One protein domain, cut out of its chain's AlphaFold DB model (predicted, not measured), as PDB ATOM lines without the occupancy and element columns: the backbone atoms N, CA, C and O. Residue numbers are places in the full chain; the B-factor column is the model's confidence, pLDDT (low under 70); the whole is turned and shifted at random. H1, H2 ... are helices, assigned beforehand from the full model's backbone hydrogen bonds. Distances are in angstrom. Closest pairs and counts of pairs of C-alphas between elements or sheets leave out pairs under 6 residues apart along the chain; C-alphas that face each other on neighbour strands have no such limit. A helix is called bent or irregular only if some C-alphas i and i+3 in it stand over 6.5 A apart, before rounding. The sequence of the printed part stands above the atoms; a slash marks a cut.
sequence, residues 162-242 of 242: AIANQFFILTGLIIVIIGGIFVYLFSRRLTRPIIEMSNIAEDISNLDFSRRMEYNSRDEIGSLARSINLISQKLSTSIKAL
ATOM      1  N   ALA A 162     -28.255   8.305   6.837       77.50
ATOM      2  CA  ALA A 162     -28.537   7.917   8.213       77.50
ATOM      3  C   ALA A 162     -27.235   7.567   8.950       77.50
ATOM      4  O   ALA A 162     -27.001   8.069  10.049       77.50
ATOM      5  N   ILE A 163     -26.349   6.798   8.306       81.06
ATOM      6  CA  ILE A 163     -25.011   6.487   8.830       81.06
ATOM      7  C   ILE A 163     -24.187   7.771   9.003       81.06
ATOM      8  O   ILE A 163     -23.585   7.975  10.056       81.06
ATOM      9  N   ALA A 164     -24.196   8.670   8.015       81.06
ATOM     10  CA  ALA A 164     -23.498   9.951   8.093       81.06
ATOM     11  C   ALA A 164     -24.046  10.825   9.228       81.06
ATOM     12  O   ALA A 164     -23.263  11.361  10.005       81.06
ATOM     13  N   ASN A 165     -25.366  10.928   9.383       81.81
ATOM     14  CA  ASN A 165     -26.006  11.681  10.461       81.81
ATOM     15  C   ASN A 165     -25.621  11.106  11.827       81.81
ATOM     16  O   ASN A 165     -25.253  11.856  12.731       81.81
ATOM     17  N   GLN A 166     -25.652   9.779  11.978       87.38
ATOM     18  CA  GLN A 166     -25.223   9.110  13.205       87.38
ATOM     19  C   GLN A 166     -23.739   9.379  13.496       87.38
ATOM     20  O   GLN A 166     -23.375   9.675  14.636       87.38
ATOM     21  N   PHE A 167     -22.893   9.352  12.466       88.38
ATOM     22  CA  PHE A 167     -21.481   9.708  12.570       88.38
ATOM     23  C   PHE A 167     -21.278  11.182  12.965       88.38
ATOM     24  O   PHE A 167     -20.463  11.471  13.843       88.38
ATOM     25  N   PHE A 168     -22.043  12.118  12.396       88.00
ATOM     26  CA  PHE A 168     -22.014  13.542  12.761       88.00
ATOM     27  C   PHE A 168     -22.461  13.782  14.204       88.00
ATOM     28  O   PHE A 168     -21.860  14.596  14.903       88.00
ATOM     29  N   ILE A 169     -23.474  13.059  14.683       90.06
ATOM     30  CA  ILE A 169     -23.916  13.140  16.082       90.06
ATOM     31  C   ILE A 169     -22.824  12.607  17.017       90.06
ATOM     32  O   ILE A 169     -22.481  13.268  17.998       90.06
ATOM     33  N   LEU A 170     -22.242  11.444  16.702       93.50
ATOM     34  CA  LEU A 170     -21.176  10.836  17.501       93.50
ATOM     35  C   LEU A 170     -19.937  11.738  17.573       93.50
ATOM     36  O   LEU A 170     -19.435  12.028  18.659       93.50
ATOM     37  N   THR A 171     -19.456  12.215  16.425       93.75
ATOM     38  CA  THR A 171     -18.305  13.128  16.359       93.75
ATOM     39  C   THR A 171     -18.615  14.475  17.007       93.75
ATOM     40  O   THR A 171     -17.776  15.001  17.736       93.75
ATOM     41  N   GLY A 172     -19.834  14.996  16.842       93.19
ATOM     42  CA  GLY A 172     -20.315  16.190  17.533       93.19
ATOM     43  C   GLY A 172     -20.252  16.049  19.054       93.19
ATOM     44  O   GLY A 172     -19.755  16.950  19.729       93.19
ATOM     45  N   LEU A 173     -20.665  14.902  19.604       93.94
ATOM     46  CA  LEU A 173     -20.572  14.624  21.040       93.94
ATOM     47  C   LEU A 173     -19.114  14.600  21.524       93.94
ATOM     48  O   LEU A 173     -18.791  15.212  22.544       93.94
ATOM     49  N   ILE A 174     -18.223  13.948  20.774       96.00
ATOM     50  CA  ILE A 174     -16.786  13.903  21.083       96.00
ATOM     51  C   ILE A 174     -16.186  15.318  21.077       96.00
ATOM     52  O   ILE A 174     -15.463  15.684  22.007       96.00
ATOM     53  N   ILE A 175     -16.530  16.139  20.080       95.38
ATOM     54  CA  ILE A 175     -16.106  17.545  19.990       95.38
ATOM     55  C   ILE A 175     -16.619  18.341  21.192       95.38
ATOM     56  O   ILE A 175     -15.863  19.127  21.760       95.38
ATOM     57  N   VAL A 176     -17.866  18.123  21.623       94.94
ATOM     58  CA  VAL A 176     -18.424  18.784  22.812       94.94
ATOM     59  C   VAL A 176     -17.632  18.441  24.074       94.94
ATOM     60  O   VAL A 176     -17.313  19.339  24.854       94.94
ATOM     61  N   ILE A 177     -17.257  17.176  24.260       95.50
ATOM     62  CA  ILE A 177     -16.500  16.725  25.437       95.50
ATOM     63  C   ILE A 177     -15.076  17.295  25.426       95.50
ATOM     64  O   ILE A 177     -14.665  17.963  26.378       95.50
ATOM     65  N   ILE A 178     -14.327  17.070  24.344       96.62
ATOM     66  CA  ILE A 178     -12.926  17.509  24.232       96.62
ATOM     67  C   ILE A 178     -12.848  19.038  24.235       96.62
ATOM     68  O   ILE A 178     -12.050  19.629  24.967       96.62
ATOM     69  N   GLY A 179     -13.715  19.690  23.462       96.38
ATOM     70  CA  GLY A 179     -13.814  21.142  23.423       96.38
ATOM     71  C   GLY A 179     -14.239  21.725  24.770       96.38
ATOM     72  O   GLY A 179     -13.700  22.746  25.176       96.38
ATOM     73  N   GLY A 180     -15.105  21.049  25.530       95.50
ATOM     74  CA  GLY A 180     -15.473  21.455  26.887       95.50
ATOM     75  C   GLY A 180     -14.273  21.477  27.838       95.50
ATOM     76  O   GLY A 180     -14.082  22.454  28.569       95.50
ATOM     77  N   ILE A 181     -13.414  20.452  27.782       95.56
ATOM     78  CA  ILE A 181     -12.152  20.412  28.542       95.56
ATOM     79  C   ILE A 181     -11.242  21.569  28.112       95.56
ATOM     80  O   ILE A 181     -10.711  22.291  28.959       95.56
ATOM     81  N   PHE A 182     -11.096  21.787  26.805       95.62
ATOM     82  CA  PHE A 182     -10.267  22.867  26.275       95.62
ATOM     83  C   PHE A 182     -10.767  24.251  26.711       95.62
ATOM     84  O   PHE A 182      -9.999  25.047  27.251       95.62
ATOM     85  N   VAL A 183     -12.066  24.519  26.564       95.06
ATOM     86  CA  VAL A 183     -12.722  25.766  26.982       95.06
ATOM     87  C   VAL A 183     -12.566  25.984  28.486       95.06
ATOM     88  O   VAL A 183     -12.314  27.110  28.921       95.06
ATOM     89  N   TYR A 184     -12.648  24.927  29.298       92.75
ATOM     90  CA  TYR A 184     -12.402  25.013  30.738       92.75
ATOM     91  C   TYR A 184     -10.964  25.447  31.059       92.75
ATOM     92  O   TYR A 184     -10.758  26.381  31.846       92.75
ATOM     93  N   LEU A 185      -9.969  24.798  30.446       92.88
ATOM     94  CA  LEU A 185      -8.554  25.125  30.644       92.88
ATOM     95  C   LEU A 185      -8.234  26.542  30.158       92.88
ATOM     96  O   LEU A 185      -7.581  27.308  30.870       92.88
ATOM     97  N   PHE A 186      -8.744  26.909  28.984       91.19
ATOM     98  CA  PHE A 186      -8.548  28.220  28.380       91.19
ATOM     99  C   PHE A 186      -9.190  29.334  29.215       91.19
ATOM    100  O   PHE A 186      -8.522  30.303  29.579       91.19
ATOM    101  N   SER A 187     -10.449  29.152  29.627       92.12
ATOM    102  CA  SER A 187     -11.148  30.088  30.511       92.12
ATOM    103  C   SER A 187     -10.390  30.283  31.824       92.12
ATOM    104  O   SER A 187     -10.207  31.417  32.269       92.12
ATOM    105  N   ARG A 188      -9.875  29.204  32.430       89.62
ATOM    106  CA  ARG A 188      -9.066  29.299  33.654       89.62
ATOM    107  C   ARG A 188      -7.763  30.068  33.423       89.62
ATOM    108  O   ARG A 188      -7.405  30.885  34.268       89.62
ATOM    109  N   ARG A 189      -7.060  29.812  32.316       89.31
ATOM    110  CA  ARG A 189      -5.783  30.465  31.989       89.31
ATOM    111  C   ARG A 189      -5.943  31.968  31.759       89.31
ATOM    112  O   ARG A 189      -5.086  32.718  32.208       89.31
ATOM    113  N   LEU A 190      -7.036  32.390  31.124       89.50
ATOM    114  CA  LEU A 190      -7.339  33.806  30.902       89.50
ATOM    115  C   LEU A 190      -7.848  34.507  32.163       89.50
ATOM    116  O   LEU A 190      -7.387  35.588  32.509       89.50
ATOM    117  N   THR A 191      -8.809  33.907  32.865       91.88
ATOM    118  CA  THR A 191      -9.492  34.601  33.969       91.88
ATOM    119  C   THR A 191      -8.665  34.682  35.242       91.88
ATOM    120  O   THR A 191      -8.863  35.612  36.016       91.88
ATOM    121  N   ARG A 192      -7.721  33.757  35.466       90.56
ATOM    122  CA  ARG A 192      -6.859  33.778  36.657       90.56
ATOM    123  C   ARG A 192      -6.027  35.070  36.782       90.56
ATOM    124  O   ARG A 192      -6.201  35.727  37.804       90.56
ATOM    125  N   PRO A 193      -5.188  35.468  35.803       91.06
ATOM    126  CA  PRO A 193      -4.415  36.706  35.913       91.06
ATOM    127  C   PRO A 193      -5.312  37.950  35.972       91.06
ATOM    128  O   PRO A 193      -4.991  38.879  36.695       91.06
ATOM    129  N   ILE A 194      -6.467  37.953  35.294       92.56
ATOM    130  CA  ILE A 194      -7.417  39.080  35.340       92.56
ATOM    131  C   ILE A 194      -8.003  39.266  36.747       92.56
ATOM    132  O   ILE A 194      -8.106  40.390  37.231       92.56
ATOM    133  N   ILE A 195      -8.379  38.174  37.422       91.56
ATOM    134  CA  ILE A 195      -8.881  38.235  38.802       91.56
ATOM    135  C   ILE A 195      -7.772  38.703  39.751       91.56
ATOM    136  O   ILE A 195      -8.019  39.528  40.620       91.56
ATOM    137  N   GLU A 196      -6.544  38.217  39.568       92.12
ATOM    138  CA  GLU A 196      -5.404  38.630  40.391       92.12
ATOM    139  C   GLU A 196      -5.081  40.122  40.234       92.12
ATOM    140  O   GLU A 196      -4.890  40.815  41.231       92.12
ATOM    141  N   MET A 197      -5.124  40.632  39.000       92.81
ATOM    142  CA  MET A 197      -4.999  42.062  38.712       92.81
ATOM    143  C   MET A 197      -6.104  42.881  39.374       92.81
ATOM    144  O   MET A 197      -5.816  43.940  39.918       92.81
ATOM    145  N   SER A 198      -7.351  42.396  39.335       92.94
ATOM    146  CA  SER A 198      -8.481  43.062  39.990       92.94
ATOM    147  C   SER A 198      -8.250  43.187  41.494       92.94
ATOM    148  O   SER A 198      -8.464  44.260  42.045       92.94
ATOM    149  N   ASN A 199      -7.773  42.119  42.138       93.00
ATOM    150  CA  ASN A 199      -7.496  42.126  43.573       93.00
ATOM    151  C   ASN A 199      -6.336  43.077  43.915       93.00
ATOM    152  O   ASN A 199      -6.433  43.839  44.863       93.00
ATOM    153  N   ILE A 200      -5.256  43.091  43.125       94.31
ATOM    154  CA  ILE A 200      -4.130  44.015  43.363       94.31
ATOM    155  C   ILE A 200      -4.540  45.473  43.122       94.31
ATOM    156  O   ILE A 200      -4.091  46.364  43.835       94.31
ATOM    157  N   ALA A 201      -5.397  45.741  42.137       94.50
ATOM    158  CA  ALA A 201      -5.945  47.078  41.933       94.50
ATOM    159  C   ALA A 201      -6.808  47.536  43.124       94.50
ATOM    160  O   ALA A 201      -6.763  48.710  43.489       94.50
ATOM    161  N   GLU A 202      -7.552  46.616  43.745       95.25
ATOM    162  CA  GLU A 202      -8.301  46.868  44.981       95.25
ATOM    163  C   GLU A 202      -7.358  47.155  46.164       95.25
ATOM    164  O   GLU A 202      -7.551  48.157  46.851       95.25
ATOM    165  N   ASP A 203      -6.286  46.374  46.337       95.00
ATOM    166  CA  ASP A 203      -5.243  46.617  47.351       95.00
ATOM    167  C   ASP A 203      -4.642  48.035  47.198       95.00
ATOM    168  O   ASP A 203      -4.624  48.824  48.148       95.00
ATOM    169  N   ILE A 204      -4.267  48.418  45.967       94.88
ATOM    170  CA  ILE A 204      -3.738  49.755  45.634       94.88
ATOM    171  C   ILE A 204      -4.734  50.862  46.003       94.88
ATOM    172  O   ILE A 204      -4.326  51.918  46.491       94.88
ATOM    173  N   SER A 205      -6.034  50.647  45.771       95.00
ATOM    174  CA  SER A 205      -7.074  51.633  46.103       95.00
ATOM    175  C   SER A 205      -7.209  51.870  47.611       95.00
ATOM    176  O   SER A 205      -7.547  52.975  48.031       95.00
ATOM    177  N   ASN A 206      -6.856  50.864  48.413       95.50
ATOM    178  CA  ASN A 206      -6.795  50.932  49.870       95.50
ATOM    179  C   ASN A 206      -5.414  51.378  50.387       95.50
ATOM    180  O   ASN A 206      -5.138  51.253  51.579       95.50
ATOM    181  N   LEU A 207      -4.555  51.910  49.506       93.88
ATOM    182  CA  LEU A 207      -3.187  52.349  49.801       93.88
ATOM    183  C   LEU A 207      -2.241  51.219  50.251       93.88
ATOM    184  O   LEU A 207      -1.178  51.494  50.813       93.88
ATOM    185  N   ASP A 208      -2.585  49.958  49.974       94.88
ATOM    186  CA  ASP A 208      -1.691  48.817  50.168       94.88
ATOM    187  C   ASP A 208      -0.913  48.524  48.874       94.88
ATOM    188  O   ASP A 208      -1.457  48.107  47.851       94.88
ATOM    189  N   PHE A 209       0.401  48.745  48.925       93.88
ATOM    190  CA  PHE A 209       1.325  48.544  47.802       93.88
ATOM    191  C   PHE A 209       2.226  47.312  47.978       93.88
ATOM    192  O   PHE A 209       3.228  47.174  47.268       93.88
ATOM    193  N   SER A 210       1.933  46.451  48.957       92.00
ATOM    194  CA  SER A 210       2.780  45.307  49.313       92.00
ATOM    195  C   SER A 210       2.795  44.220  48.232       92.00
ATOM    196  O   SER A 210       3.824  43.575  48.013       92.00
ATOM    197  N   ARG A 211       1.677  44.035  47.520       93.12
ATOM    198  CA  ARG A 211       1.515  42.998  46.494       93.12
ATOM    199  C   ARG A 211       1.841  43.512  45.093       93.12
ATOM    200  O   ARG A 211       1.572  44.659  44.742       93.12
ATOM    201  N   ARG A 212       2.415  42.633  44.265       89.69
ATOM    202  CA  ARG A 212       2.755  42.895  42.857       89.69
ATOM    203  C   ARG A 212       2.318  41.734  41.974       89.69
ATOM    204  O   ARG A 212       2.311  40.587  42.409       89.69
ATOM    205  N   MET A 213       1.975  42.039  40.724       91.69
ATOM    206  CA  MET A 213       1.641  41.031  39.719       91.69
ATOM    207  C   MET A 213       2.913  40.349  39.211       91.69
ATOM    208  O   MET A 213       3.724  40.981  38.528       91.69
ATOM    209  N   GLU A 214       3.047  39.047  39.452       87.69
ATOM    210  CA  GLU A 214       4.129  38.208  38.916       87.69
ATOM    211  C   GLU A 214       3.653  37.424  37.685       87.69
ATOM    212  O   GLU A 214       3.589  36.196  37.663       87.69
ATOM    213  N   TYR A 215       3.277  38.149  36.629       89.38
ATOM    214  CA  TYR A 215       2.799  37.550  35.382       89.38
ATOM    215  C   TYR A 215       3.702  37.922  34.206       89.38
ATOM    216  O   TYR A 215       3.572  38.987  33.600       89.38
ATOM    217  N   ASN A 216       4.634  37.026  33.875       83.88
ATOM    218  CA  ASN A 216       5.655  37.260  32.853       83.88
ATOM    219  C   ASN A 216       5.264  36.679  31.483       83.88
ATOM    220  O   ASN A 216       5.962  35.833  30.925       83.88
ATOM    221  N   SER A 217       4.115  37.111  30.955       90.94
ATOM    222  CA  SER A 217       3.724  36.813  29.574       90.94
ATOM    223  C   SER A 217       4.165  37.922  28.614       90.94
ATOM    224  O   SER A 217       4.363  39.084  28.997       90.94
ATOM    225  N   ARG A 218       4.330  37.554  27.341       93.62
ATOM    226  CA  ARG A 218       4.635  38.481  26.237       93.62
ATOM    227  C   ARG A 218       3.379  38.951  25.489       93.62
ATOM    228  O   ARG A 218       3.509  39.637  24.486       93.62
ATOM    229  N   ASP A 219       2.197  38.586  25.978       94.38
ATOM    230  CA  ASP A 219       0.896  39.000  25.447       94.38
ATOM    231  C   ASP A 219       0.381  40.305  26.093       94.38
ATOM    232  O   ASP A 219       1.042  40.939  26.930       94.38
ATOM    233  N   GLU A 220      -0.826  40.707  25.699       93.81
ATOM    234  CA  GLU A 220      -1.537  41.883  26.197       93.81
ATOM    235  C   GLU A 220      -1.795  41.805  27.709       93.81
ATOM    236  O   GLU A 220      -1.725  42.824  28.398       93.81
ATOM    237  N   ILE A 221      -2.022  40.601  28.250       93.69
ATOM    238  CA  ILE A 221      -2.209  40.382  29.691       93.69
ATOM    239  C   ILE A 221      -0.888  40.640  30.431       93.69
ATOM    240  O   ILE A 221      -0.866  41.315  31.458       93.69
ATOM    241  N   GLY A 222       0.242  40.188  29.887       93.88
ATOM    242  CA  GLY A 222       1.574  40.516  30.397       93.88
ATOM    243  C   GLY A 222       1.879  42.012  30.362       93.88
ATOM    244  O   GLY A 222       2.456  42.554  31.305       93.88
ATOM    245  N   SER A 223       1.466  42.698  29.295       94.88
ATOM    246  CA  SER A 223       1.597  44.156  29.197       94.88
ATOM    247  C   SER A 223       0.789  44.870  30.282       94.88
ATOM    248  O   SER A 223       1.319  45.725  30.993       94.88
ATOM    249  N   LEU A 224      -0.461  44.448  30.489       93.88
ATOM    250  CA  LEU A 224      -1.337  44.998  31.520       93.88
ATOM    251  C   LEU A 224      -0.786  44.771  32.937       93.88
ATOM    252  O   LEU A 224      -0.800  45.694  33.750       93.88
ATOM    253  N   ALA A 225      -0.228  43.585  33.212       94.81
ATOM    254  CA  ALA A 225       0.428  43.277  34.486       94.81
ATOM    255  C   ALA A 225       1.550  44.277  34.808       94.81
ATOM    256  O   ALA A 225       1.626  44.807  35.919       94.81
ATOM    257  N   ARG A 226       2.405  44.567  33.817       95.31
ATOM    258  CA  ARG A 226       3.506  45.533  33.958       95.31
ATOM    259  C   ARG A 226       2.989  46.949  34.198       95.31
ATOM    260  O   ARG A 226       3.530  47.639  35.062       95.31
ATOM    261  N   SER A 227       1.935  47.366  33.498       95.19
ATOM    262  CA  SER A 227       1.318  48.680  33.711       95.19
ATOM    263  C   SER A 227       0.741  48.837  35.121       95.19
ATOM    264  O   SER A 227       0.986  49.863  35.752       95.19
ATOM    265  N   ILE A 228       0.045  47.824  35.656       95.38
ATOM    266  CA  ILE A 228      -0.480  47.856  37.035       95.38
ATOM    267  C   ILE A 228       0.660  47.973  38.053       95.38
ATOM    268  O   ILE A 228       0.603  48.819  38.947       95.38
ATOM    269  N   ASN A 229       1.731  47.191  37.890       95.50
ATOM    270  CA  ASN A 229       2.903  47.278  38.766       95.50
ATOM    271  C   ASN A 229       3.555  48.668  38.724       95.50
ATOM    272  O   ASN A 229       3.937  49.203  39.766       95.50
ATOM    273  N   LEU A 230       3.660  49.273  37.536       95.44
ATOM    274  CA  LEU A 230       4.208  50.620  37.375       95.44
ATOM    275  C   LEU A 230       3.341  51.676  38.074       95.44
ATOM    276  O   LEU A 230       3.882  52.573  38.720       95.44
ATOM    277  N   ILE A 231       2.012  51.571  37.966       94.62
ATOM    278  CA  ILE A 231       1.068  52.467  38.653       94.62
ATOM    279  C   ILE A 231       1.230  52.342  40.172       94.62
ATOM    280  O   ILE A 231       1.434  53.357  40.838       94.62
ATOM    281  N   SER A 232       1.219  51.112  40.697       95.62
ATOM    282  CA  SER A 232       1.436  50.825  42.124       95.62
ATOM    283  C   SER A 232       2.732  51.459  42.636       95.62
ATOM    284  O   SER A 232       2.743  52.181  43.635       95.62
ATOM    285  N   GLN A 233       3.830  51.278  41.893       95.62
ATOM    286  CA  GLN A 233       5.134  51.822  42.257       95.62
ATOM    287  C   GLN A 233       5.160  53.356  42.249       95.62
ATOM    288  O   GLN A 233       5.722  53.956  43.172       95.62
ATOM    289  N   LYS A 234       4.571  53.997  41.232       95.19
ATOM    290  CA  LYS A 234       4.520  55.464  41.145       95.19
ATOM    291  C   LYS A 234       3.714  56.051  42.298       95.19
ATOM    292  O   LYS A 234       4.212  56.947  42.970       95.19
ATOM    293  N   LEU A 235       2.528  55.507  42.569       94.38
ATOM    294  CA  LEU A 235       1.659  56.005  43.634       94.38
ATOM    295  C   LEU A 235       2.290  55.817  45.022       94.38
ATOM    296  O   LEU A 235       2.325  56.761  45.806       94.38
ATOM    297  N   SER A 236       2.885  54.646  45.285       95.00
ATOM    298  CA  SER A 236       3.620  54.385  46.531       95.00
ATOM    299  C   SER A 236       4.753  55.390  46.752       95.00
ATOM    300  O   SER A 236       4.938  55.891  47.859       95.00
ATOM    301  N   THR A 237       5.502  55.710  45.692       94.88
ATOM    302  CA  THR A 237       6.591  56.698  45.753       94.88
ATOM    303  C   THR A 237       6.059  58.103  46.019       94.88
ATOM    304  O   THR A 237       6.603  58.795  46.871       94.88
ATOM    305  N   SER A 238       4.992  58.518  45.329       94.56
ATOM    306  CA  SER A 238       4.394  59.844  45.511       94.56
ATOM    307  C   SER A 238       3.853  60.055  46.923       94.56
ATOM    308  O   SER A 238       4.067  61.118  47.486       94.56
ATOM    309  N   ILE A 239       3.202  59.047  47.514       92.75
ATOM    310  CA  ILE A 239       2.664  59.139  48.880       92.75
ATOM    311  C   ILE A 239       3.785  59.170  49.924       92.75
ATOM    312  O   ILE A 239       3.685  59.914  50.887       92.75
ATOM    313  N   LYS A 240       4.867  58.405  49.731       90.12
ATOM    314  CA  LYS A 240       6.036  58.425  50.634       90.12
ATOM    315  C   LYS A 240       6.848  59.723  50.574       90.12
ATOM    316  O   LYS A 240       7.712  59.915  51.422       90.12
ATOM    317  N   ALA A 241       6.645  60.538  49.539       88.56
ATOM    318  CA  ALA A 241       7.329  61.814  49.351       88.56
ATOM    319  C   ALA A 241       6.557  63.017  49.932       88.56
ATOM    320  O   ALA A 241       7.085  64.128  49.890       88.56
ATOM    321  N   LEU A 242       5.332  62.801  50.432       76.62
ATOM    322  CA  LEU A 242       4.566  63.743  51.260       76.62
ATOM    323  C   LEU A 242       4.944  63.587  52.738       76.62
ATOM    324  O   LEU A 242       4.932  64.625  53.432       76.62
TER     325      LEU A 242
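This is residues 162 to 242 of the 242 residues of the protein "HAMP domain-containing protein" of Firmicutes bacterium HGW-Firmicutes-12 (UniProt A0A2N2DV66). One very long helix, H1, has its first part, residues 162 to 189, sticking out as a free arm, while its last part lies side by side with a shorter helix, H2, that runs the same way. Between the two, a long link folds back from the end of H1 to the start of H2. The printed part has 81 residues with two named helices, H1 then H2, and no named strand; its class is all helix. It is extended, with a radius of gyration of the C-alphas of 21.4 A, and spans 78 by 23 by 13 A, the arm making much of the length.

H1, residues 162 to 205, touches H2, residues 220 to 240, with its residues 193 to 204 alone. The closest C-alphas of the two are those of Ile 204 and Ser 232, 6.3 A apart. Their lines stand at a shallow tilt of 12 degrees, and they run the same way. Their centres are 29.9 A apart. In H2 every O i to N i+4 pair is within hydrogen-bond range, and in H1 38 of 40 are.

H1 has 44 residues and measures 61.7 A from C-alpha 162 at (-28.537, 7.917, 8.213) to C-alpha 205 at (-7.074, 51.633, 46.103). It is neither bent nor irregular, but only just: C-alphas 190 and 193 are 6.5 A apart. H2 has 21 residues and measures 30.5 A, ending with C-alpha 240 at (6.036, 58.425, 50.634).

The outline is only just a rod. The two C-alphas farthest apart, those of Ala 162 and Leu 242, the chain's last residue, are 77.9 A apart. Without residues 162 to 189, which stand free, the body of 53 residues spans 37 by 18 by 12 A. The link from H1 to H2, residues 206 to 219, is long. The printed part has no cut; its mean pLDDT is 92.3, and no printed residue is under 70.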